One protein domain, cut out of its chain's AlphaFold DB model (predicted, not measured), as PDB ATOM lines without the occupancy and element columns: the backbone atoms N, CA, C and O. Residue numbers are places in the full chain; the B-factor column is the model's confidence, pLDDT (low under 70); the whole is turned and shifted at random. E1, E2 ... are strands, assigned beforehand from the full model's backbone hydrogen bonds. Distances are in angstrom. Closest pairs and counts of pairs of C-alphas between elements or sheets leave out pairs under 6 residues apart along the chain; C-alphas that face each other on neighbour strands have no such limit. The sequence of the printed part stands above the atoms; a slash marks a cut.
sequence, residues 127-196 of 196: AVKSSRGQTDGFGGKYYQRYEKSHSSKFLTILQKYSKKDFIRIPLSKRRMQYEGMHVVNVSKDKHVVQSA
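AT A GLANCE: This is residues 127 to 196 of the 196 residues of an uncharacterized protein of Naegleria fowleri (UniProt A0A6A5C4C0). A narrow, strongly twisted ribbon of antiparallel strands makes a rod-like body, with the turn at residues 151 to 153 at one end and the link of residues 169 to 178 at the other. E5 runs beside E3, and E3 pairs with the later part of E2, while the earlier part of E2 has E1 on one side and the short E4 on the other. The printed part has 70 residues, with no named helix and five named strands, E1 to E5 in order along the chain; 39 residues are in these strands and the class is all strand. The sheet is branched and antiparallel, and E1, E2 and E3 make a meander, each strand the antiparallel neighbour of the one before. The whole is loose, with a radius of gyration of the C-alphas of 14.1 A and spans of 45 by 20 by 16 A.

HOW THE PARTS SIT: E1, residues 131 to 137, and E2, residues 140 to 150, form a hairpin, antiparallel at 144 degrees between their directions; N 134 and O 142 are within hydrogen-bond range at 2.8 A. E2 forms a second hairpin with E3, residues 154 to 162, antiparallel at 147 degrees, with N 158 and O 147 2.8 A apart. E4, residues 166 to 168, is antiparallel to E2 at 159 degrees, with N 167 and O 141 2.9 A apart. The pairing of E2 is staggered: residues 140 to 145 pair with E1, 141 to 142 with E4 and 145 to 150 with E3. E1 lies on one side of E2, and E3 and E4 on the other side. E3 and E4 meet only through their link. E5, residues 179 to 187, is antiparallel to E3 at 167 degrees, with N 155 and O 186 2.8 A apart. E2 lies on one side of E3 and E5 on the other side. E1 is apart from E3 and from E5, and E4 is apart from E5. The edge strands are E1, E4 and E5. Residues 193 to 194 form a short antiparallel pairing with residues 185 to 186 of E5.

IN THESE COORDINATES: E1 begins at C-alpha 131, (36.959, -5.925, 16.342), and measures 14.1 A from first to last C-alpha. E2, the longest strand by residues, measures 30.4 A and ends at C-alpha 150, (52.764, -10.452, 17.042). E3 measures 26.1 A, E4 5.4 A and E5 26.9 A; E5 ends at C-alpha 187, (52.050, -11.126, 27.451).

THE WHOLE: The two C-alphas farthest apart, those of Ser 152 and Leu 171, are 45.2 A apart. The printed part has no cut and ends at the chain's last residue, Ala 196. The links from E1 to E2, E2 to E3 and E3 to E4 are tight, the link from E4 to E5 is short, and no link is long. The mean pLDDT of the printed part is 80.2; residues 135 to 138, 191 to 192 and 194 to 196 of the model are under 70.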
ATOM      1  N   ALA A 127      42.190  -9.806  22.587       78.44
ATOM      2  CA  ALA A 127      43.292 -10.622  22.093       78.44
ATOM      3  C   ALA A 127      42.858 -11.514  20.921       78.44
ATOM      4  O   ALA A 127      43.621 -11.715  19.978       78.44
ATOM      5  N   VAL A 128      41.602 -11.974  20.917       79.75
ATOM      6  CA  VAL A 128      41.083 -12.926  19.918       79.75
ATOM      7  C   VAL A 128      40.396 -12.204  18.760       79.75
ATOM      8  O   VAL A 128      40.806 -12.326  17.610       79.75
ATOM      9  N   LYS A 129      39.396 -11.365  19.044       81.50
ATOM     10  CA  LYS A 129      38.588 -10.717  17.998       81.50
ATOM     11  C   LYS A 129      39.352  -9.600  17.292       81.50
ATOM     12  O   LYS A 129      40.100  -8.863  17.929       81.50
ATOM     13  N   SER A 130      39.156  -9.449  15.983       82.00
ATOM     14  CA  SER A 130      39.708  -8.325  15.204       82.00
ATOM     15  C   SER A 130      39.005  -7.003  15.510       82.00
ATOM     16  O   SER A 130      39.524  -5.926  15.222       82.00
ATOM     17  N   SER A 131      37.795  -7.081  16.064       80.75
ATOM     18  CA  SER A 131      36.959  -5.925  16.342       80.75
ATOM     19  C   SER A 131      35.776  -6.260  17.252       80.75
ATOM     20  O   SER A 131      35.444  -7.431  17.458       80.75
ATOM     21  N   ARG A 132      35.158  -5.228  17.838       80.88
ATOM     22  CA  ARG A 132      34.027  -5.363  18.764       80.88
ATOM     23  C   ARG A 132      33.096  -4.155  18.709       80.88
ATOM     24  O   ARG A 132      33.546  -3.012  18.689       80.88
ATOM     25  N   GLY A 133      31.791  -4.414  18.797       79.81
ATOM     26  CA  GLY A 133      30.805  -3.390  19.131       79.81
ATOM     27  C   GLY A 133      30.867  -3.024  20.617       79.81
ATOM     28  O   GLY A 133      30.666  -3.875  21.485       79.81
ATOM     29  N   GLN A 134      31.128  -1.756  20.914       74.88
ATOM     30  CA  GLN A 134      31.058  -1.174  22.250       74.88
ATOM     31  C   GLN A 134      29.695  -0.501  22.414       74.88
ATOM     32  O   GLN A 134      29.362   0.430  21.682       74.88
ATOM     33  N   THR A 135      28.875  -0.976  23.352       65.06
ATOM     34  CA  THR A 135      27.496  -0.488  23.537       65.06
ATOM     35  C   THR A 135      27.375   0.651  24.552       65.06
ATOM     36  O   THR A 135      26.341   1.317  24.600       65.06
ATOM     37  N   ASP A 136      28.418   0.902  25.343       63.34
ATOM     38  CA  ASP A 136      28.409   1.839  26.471       63.34
ATOM     39  C   ASP A 136      29.711   2.654  26.596       63.34
ATOM     40  O   ASP A 136      30.098   3.078  27.691       63.34
ATOM     41  N   GLY A 137      30.391   2.862  25.470       64.50
ATOM     42  CA  GLY A 137      31.668   3.551  25.405       64.50
ATOM     43  C   GLY A 137      31.589   5.059  25.683       64.50
ATOM     44  O   GLY A 137      30.505   5.646  25.754       64.50
ATOM     45  N   PHE A 138      32.746   5.711  25.848       67.75
ATOM     46  CA  PHE A 138      32.847   7.087  26.369       67.75
ATOM     47  C   PHE A 138      31.966   8.116  25.613       67.75
ATOM     48  O   PHE A 138      31.370   9.008  26.230       67.75
ATOM     49  N   GLY A 139      31.789   7.942  24.297       70.06
ATOM     50  CA  GLY A 139      30.964   8.791  23.424       70.06
ATOM     51  C   GLY A 139      29.597   8.229  23.003       70.06
ATOM     52  O   GLY A 139      28.840   8.937  22.347       70.06
ATOM     53  N   GLY A 140      29.246   6.991  23.369       75.31
ATOM     54  CA  GLY A 140      28.067   6.284  22.845       75.31
ATOM     55  C   GLY A 140      28.399   4.896  22.296       75.31
ATOM     56  O   GLY A 140      29.425   4.319  22.655       75.31
ATOM     57  N   LYS A 141      27.524   4.359  21.433       82.44
ATOM     58  CA  LYS A 141      27.758   3.061  20.781       82.44
ATOM     59  C   LYS A 141      28.742   3.241  19.626       82.44
ATOM     60  O   LYS A 141      28.464   4.055  18.744       82.44
ATOM     61  N   TYR A 142      29.837   2.490  19.604       80.75
ATOM     62  CA  TYR A 142      30.837   2.541  18.531       80.75
ATOM     63  C   TYR A 142      31.412   1.168  18.206       80.75
ATOM     64  O   TYR A 142      31.277   0.226  18.986       80.75
ATOM     65  N   TYR A 143      32.034   1.057  17.041       82.69
ATOM     66  CA  TYR A 143      32.780  -0.118  16.627       82.69
ATOM     67  C   TYR A 143      34.269   0.117  16.846       82.69
ATOM     68  O   TYR A 143      34.794   1.142  16.437       82.69
ATOM     69  N   GLN A 144      34.961  -0.807  17.500       83.38
ATOM     70  CA  GLN A 144      36.400  -0.692  17.699       83.38
ATOM     71  C   GLN A 144      37.121  -1.748  16.879       83.38
ATOM     72  O   GLN A 144      36.824  -2.937  17.011       83.38
ATOM     73  N   ARG A 145      38.078  -1.313  16.056       84.31
ATOM     74  CA  ARG A 145      39.005  -2.198  15.348       84.31
ATOM     75  C   ARG A 145      40.307  -2.327  16.134       84.31
ATOM     76  O   ARG A 145      40.783  -1.359  16.724       84.31
ATOM     77  N   TYR A 146      40.865  -3.532  16.123       85.75
ATOM     78  CA  TYR A 146      42.105  -3.876  16.803       85.75
ATOM     79  C   TYR A 146      43.165  -4.232  15.760       85.75
ATOM     80  O   TYR A 146      43.069  -5.265  15.096       85.75
ATOM     81  N   GLU A 147      44.164  -3.366  15.602       89.44
ATOM     82  CA  GLU A 147      45.358  -3.639  14.796       89.44
ATOM     83  C   GLU A 147      46.334  -4.442  15.663       89.44
ATOM     84  O   GLU A 147      46.716  -3.998  16.743       89.44
ATOM     85  N   LYS A 148      46.693  -5.654  15.231       90.31
ATOM     86  CA  LYS A 148      47.483  -6.592  16.035       90.31
ATOM     87  C   LYS A 148      48.832  -6.843  15.392       90.31
ATOM     88  O   LYS A 148      48.901  -7.150  14.206       90.31
ATOM     89  N   SER A 149      49.881  -6.767  16.198       91.06
ATOM     90  CA  SER A 149      51.228  -7.180  15.830       91.06
ATOM     91  C   SER A 149      51.713  -8.247  16.803       91.06
ATOM     92  O   SER A 149      51.518  -8.142  18.017       91.06
ATOM     93  N   HIS A 150      52.312  -9.305  16.268       90.44
ATOM     94  CA  HIS A 150      52.764 -10.452  17.042       90.44
ATOM     95  C   HIS A 150      54.290 -10.452  17.106       90.44
ATOM     96  O   HIS A 150      54.959 -10.506  16.082       90.44
ATOM     97  N   SER A 151      54.831 -10.462  18.321       87.69
ATOM     98  CA  SER A 151      56.235 -10.797  18.586       87.69
ATOM     99  C   SER A 151      56.327 -12.190  19.216       87.69
ATOM    100  O   SER A 151      55.303 -12.828  19.476       87.69
ATOM    101  N   SER A 152      57.536 -12.684  19.490       85.31
ATOM    102  CA  SER A 152      57.724 -13.975  20.166       85.31
ATOM    103  C   SER A 152      57.043 -14.021  21.541       85.31
ATOM    104  O   SER A 152      56.339 -14.981  21.832       85.31
ATOM    105  N   LYS A 153      57.166 -12.958  22.344       85.44
ATOM    106  CA  LYS A 153      56.679 -12.910  23.740       85.44
ATOM    107  C   LYS A 153      55.374 -12.131  23.935       85.44
ATOM    108  O   LYS A 153      54.653 -12.355  24.908       85.44
ATOM    109  N   PHE A 154      55.057 -11.219  23.018       87.12
ATOM    110  CA  PHE A 154      53.972 -10.256  23.200       87.12
ATOM    111  C   PHE A 154      53.027 -10.193  22.005       87.12
ATOM    112  O   PHE A 154      53.423 -10.365  20.850       87.12
ATOM    113  N   LEU A 155      51.769  -9.899  22.307       88.62
ATOM    114  CA  LEU A 155      50.772  -9.408  21.371       88.62
ATOM    115  C   LEU A 155      50.611  -7.903  21.606       88.62
ATOM    116  O   LEU A 155      50.124  -7.492  22.657       88.62
ATOM    117  N   THR A 156      50.999  -7.092  20.630       89.50
ATOM    118  CA  THR A 156      50.768  -5.648  20.653       89.50
ATOM    119  C   THR A 156      49.452  -5.350  19.949       89.50
ATOM    120  O   THR A 156      49.247  -5.749  18.803       89.50
ATOM    121  N   ILE A 157      48.551  -4.658  20.638       87.94
ATOM    122  CA  ILE A 157      47.228  -4.275  20.153       87.94
ATOM    123  C   ILE A 157      47.181  -2.753  20.081       87.94
ATOM    124  O   ILE A 157      47.155  -2.072  21.106       87.94
ATOM    125  N   LEU A 158      47.141  -2.227  18.864       88.75
ATOM    126  CA  LEU A 158      46.897  -0.823  18.589       88.75
ATOM    127  C   LEU A 158      45.399  -0.599  18.402       88.75
ATOM    128  O   LEU A 158      44.714  -1.272  17.627       88.75
ATOM    129  N   GLN A 159      44.893   0.366  19.152       83.94
ATOM    130  CA  GLN A 159      43.505   0.768  19.156       83.94
ATOM    131  C   GLN A 159      43.424   2.208  18.710       83.94
ATOM    132  O   GLN A 159      44.031   3.081  19.322       83.94
ATOM    133  N   LYS A 160      42.646   2.454  17.667       85.38
ATOM    134  CA  LYS A 160      42.323   3.798  17.204       85.38
ATOM    135  C   LYS A 160      40.816   3.945  17.209       85.38
ATOM    136  O   LYS A 160      40.096   2.992  16.910       85.38
ATOM    137  N   TYR A 161      40.351   5.126  17.570       82.25
ATOM    138  CA  TYR A 161      38.969   5.508  17.363       82.25
ATOM    139  C   TYR A 161      38.903   6.951  16.884       82.25
ATOM    140  O   TYR A 161      39.724   7.805  17.222       82.25
ATOM    141  N   SER A 162      37.869   7.210  16.113       87.06
ATOM    142  CA  SER A 162      37.510   8.490  15.551       87.06
ATOM    143  C   SER A 162      35.997   8.669  15.643       87.06
ATOM    144  O   SER A 162      35.243   7.738  15.942       87.06
ATOM    145  N   LYS A 163      35.507   9.861  15.311       87.06
ATOM    146  CA  LYS A 163      34.066  10.121  15.198       87.06
ATOM    147  C   LYS A 163      33.351   9.158  14.237       87.06
ATOM    148  O   LYS A 163      32.175   8.873  14.453       87.06
ATOM    149  N   LYS A 164      34.042   8.658  13.205       87.50
ATOM    150  CA  LYS A 164      33.482   7.769  12.168       87.50
ATOM    151  C   LYS A 164      33.137   6.378  12.698       87.50
ATOM    152  O   LYS A 164      32.278   5.711  12.138       87.50
ATOM    153  N   ASP A 165      33.767   5.972  13.793       85.00
ATOM    154  CA  ASP A 165      33.576   4.650  14.386       85.00
ATOM    155  C   ASP A 165      32.275   4.552  15.203       85.00
ATOM    156  O   ASP A 165      31.822   3.460  15.556       85.00
ATOM    157  N   PHE A 166      31.639   5.687  15.519       85.81
ATOM    158  CA  PHE A 166      30.417   5.723  16.314       85.81
ATOM    159  C   PHE A 166      29.173   5.395  15.488       85.81
ATOM    160  O   PHE A 166      28.753   6.162  14.628       85.81
ATOM    161  N   ILE A 167      28.498   4.310  15.868       85.81
ATOM    162  CA  ILE A 167      27.186   3.919  15.340       85.81
ATOM    163  C   ILE A 167      26.122   4.929  15.785       85.81
ATOM    164  O   ILE A 167      25.239   5.315  15.023       85.81
ATOM    165  N   ARG A 168      26.180   5.360  17.054       85.56
ATOM    166  CA  ARG A 168      25.232   6.333  17.609       85.56
ATOM    167  C   ARG A 168      25.884   7.193  18.679       85.56
ATOM    168  O   ARG A 168      26.178   6.715  19.777       85.56
ATOM    169  N   ILE A 169      25.988   8.489  18.386       83.50
ATOM    170  CA  ILE A 169      26.405   9.520  19.343       83.50
ATOM    171  C   ILE A 169      25.152  10.207  19.921       83.50
ATOM    172  O   ILE A 169      24.356  10.768  19.149       83.50
ATOM    173  N   PRO A 170      24.946  10.193  21.255       83.38
ATOM    174  CA  PRO A 170      23.880  10.947  21.913       83.38
ATOM    175  C   PRO A 170      23.940  12.438  21.565       83.38
ATOM    176  O   PRO A 170      25.030  13.000  21.466       83.38
ATOM    177  N   LEU A 171      22.780  13.094  21.422       84.00
ATOM    178  CA  LEU A 171      22.685  14.504  21.005       84.00
ATOM    179  C   LEU A 171      23.585  15.431  21.832       84.00
ATOM    180  O   LEU A 171      24.329  16.226  21.263       84.00
ATOM    181  N   SER A 172      23.591  15.253  23.155       79.56
ATOM    182  CA  SER A 172      24.397  16.043  24.093       79.56
ATOM    183  C   SER A 172      25.908  15.927  23.883       79.56
ATOM    184  O   SER A 172      26.648  16.788  24.349       79.56
ATOM    185  N   LYS A 173      26.382  14.895  23.175       79.25
ATOM    186  CA  LYS A 173      27.809  14.633  22.966       79.25
ATOM    187  C   LYS A 173      28.274  14.842  21.518       79.25
ATOM    188  O   LYS A 173      29.465  14.754  21.244       79.25
ATOM    189  N   ARG A 174      27.384  15.145  20.564       83.00
ATOM    190  CA  ARG A 174      27.743  15.270  19.127       83.00
ATOM    191  C   ARG A 174      28.730  16.396  18.806       83.00
ATOM    192  O   ARG A 174      29.390  16.337  17.767       83.00
ATOM    193  N   ARG A 175      28.797  17.402  19.681       80.88
ATOM    194  CA  ARG A 175      29.687  18.567  19.566       80.88
ATOM    195  C   ARG A 175      31.124  18.274  20.003       80.88
ATOM    196  O   ARG A 175      31.997  19.089  19.747       80.88
ATOM    197  N   MET A 176      31.372  17.135  20.652       77.25
ATOM    198  CA  MET A 176      32.726  16.733  21.020       77.25
ATOM    199  C   MET A 176      33.492  16.275  19.774       77.25
ATOM    200  O   MET A 176      32.916  15.646  18.879       77.25
ATOM    201  N   GLN A 177      34.787  16.581  19.735       80.94
ATOM    202  CA  GLN A 177      35.713  15.934  18.812       80.94
ATOM    203  C   GLN A 177      36.108  14.577  19.393       80.94
ATOM    204  O   GLN A 177      36.387  14.462  20.585       80.94
ATOM    205  N   TYR A 178      36.061  13.547  18.553       80.31
ATOM    206  CA  TYR A 178      36.310  12.166  18.952       80.31
ATOM    207  C   TYR A 178      37.518  11.660  18.205       80.31
ATOM    208  O   TYR A 178      37.394  11.278  17.045       80.31
ATOM    209  N   GLU A 179      38.654  11.644  18.884       82.62
ATOM    210  CA  GLU A 179      39.883  11.036  18.401       82.62
ATOM    211  C   GLU A 179      40.611  10.426  19.592       82.62
ATOM    212  O   GLU A 179      40.550  10.941  20.714       82.62
ATOM    213  N   GLY A 180      41.260   9.297  19.359       78.56
ATOM    214  CA  GLY A 180      42.134   8.708  20.349       78.56
ATOM    215  C   GLY A 180      42.829   7.474  19.826       78.56
ATOM    216  O   GLY A 180      42.364   6.784  18.915       78.56
ATOM    217  N   MET A 181      43.981   7.227  20.426       84.56
ATOM    218  CA  MET A 181      44.842   6.117  20.094       84.56
ATOM    219  C   MET A 181      45.453   5.573  21.377       84.56
ATOM    220  O   MET A 181      45.866   6.339  22.245       84.56
ATOM    221  N   HIS A 182      45.514   4.255  21.488       80.12
ATOM    222  CA  HIS A 182      46.127   3.581  22.619       80.12
ATOM    223  C   HIS A 182      46.790   2.284  22.159       80.12
ATOM    224  O   HIS A 182      46.269   1.585  21.289       80.12
ATOM    225  N   VAL A 183      47.948   1.977  22.738       85.44
ATOM    226  CA  VAL A 183      48.730   0.772  22.449       85.44
ATOM    227  C   VAL A 183      48.785  -0.074  23.707       85.44
ATOM    228  O   VAL A 183      49.129   0.421  24.775       85.44
ATOM    229  N   VAL A 184      48.469  -1.358  23.565       83.00
ATOM    230  CA  VAL A 184      48.511  -2.330  24.658       83.00
ATOM    231  C   VAL A 184      49.430  -3.471  24.295       83.00
ATOM    232  O   VAL A 184      49.271  -4.073  23.238       83.00
ATOM    233  N   ASN A 185      50.334  -3.819  25.204       84.94
ATOM    234  CA  ASN A 185      51.124  -5.034  25.104       84.94
ATOM    235  C   ASN A 185      50.517  -6.100  26.015       84.94
ATOM    236  O   ASN A 185      50.337  -5.886  27.211       84.94
ATOM    237  N   VAL A 186      50.193  -7.254  25.448       82.62
ATOM    238  CA  VAL A 186      49.685  -8.414  26.178       82.62
ATOM    239  C   VAL A 186      50.763  -9.488  26.168       82.62
ATOM    240  O   VAL A 186      51.237  -9.887  25.103       82.62
ATOM    241  N   SER A 187      51.162  -9.964  27.347       80.19
ATOM    242  CA  SER A 187      52.050 -11.126  27.451       80.19
ATOM    243  C   SER A 187      51.315 -12.365  26.948       80.19
ATOM    244  O   SER A 187      50.219 -12.659  27.426       80.19
ATOM    245  N   LYS A 188      51.912 -13.093  25.997       79.69
ATOM    246  CA  LYS A 188      51.321 -14.336  25.478       79.69
ATOM    247  C   LYS A 188      51.278 -15.435  26.539       79.69
ATOM    248  O   LYS A 188      50.290 -16.149  26.596       79.69
ATOM    249  N   ASP A 189      52.293 -15.499  27.398       78.12
ATOM    250  CA  ASP A 189      52.407 -16.538  28.429       78.12
ATOM    251  C   ASP A 189      51.480 -16.273  29.616       78.12
ATOM    252  O   ASP A 189      50.865 -17.180  30.166       78.12
ATOM    253  N   LYS A 190      51.392 -15.006  30.039       71.69
ATOM    254  CA  LYS A 190      50.651 -14.621  31.247       71.69
ATOM    255  C   LYS A 190      49.221 -14.170  30.958       71.69
ATOM    256  O   LYS A 190      48.459 -13.984  31.898       71.69
ATOM    257  N   HIS A 191      48.877 -13.926  29.692       68.06
ATOM    258  CA  HIS A 191      47.584 -13.376  29.262       68.06
ATOM    259  C   HIS A 191      47.170 -12.079  29.984       68.06
ATOM    260  O   HIS A 191      45.987 -11.768  30.104       68.06
ATOM    261  N   VAL A 192      48.146 -11.295  30.449       67.69
ATOM    262  CA  VAL A 192      47.920 -10.012  31.128       67.69
ATOM    263  C   VAL A 192      48.455  -8.852  30.304       67.69
ATOM    264  O   VAL A 192      49.463  -8.974  29.601       67.69
ATOM    265  N   VAL A 193      47.777  -7.713  30.435       70.00
ATOM    266  CA  VAL A 193      48.262  -6.423  29.948       70.00
ATOM    267  C   VAL A 193      49.516  -6.044  30.732       70.00
ATOM    268  O   VAL A 193      49.498  -6.028  31.962       70.00
ATOM    269  N   GLN A 194      50.596  -5.737  30.022       65.50
ATOM    270  CA  GLN A 194      51.789  -5.122  30.587       65.50
ATOM    271  C   GLN A 194      51.855  -3.658  30.160       65.50
ATOM    272  O   GLN A 194      51.492  -3.316  29.031       65.50
ATOM    273  N   SER A 195      52.303  -2.794  31.074       51.62
ATOM    274  CA  SER A 195      52.689  -1.435  30.704       51.62
ATOM    275  C   SER A 195      53.820  -1.516  29.682       51.62
ATOM    276  O   SER A 195      54.744  -2.316  29.857       51.62
ATOM    277  N   ALA A 196      53.708  -0.730  28.613       44.06
ATOM    278  CA  ALA A 196      54.830  -0.464  27.722       44.06
ATOM    279  C   ALA A 196      55.943   0.282  28.469       44.06
ATOM    280  O   ALA A 196      55.599   1.053  29.398       44.06
TER     281      ALA A 196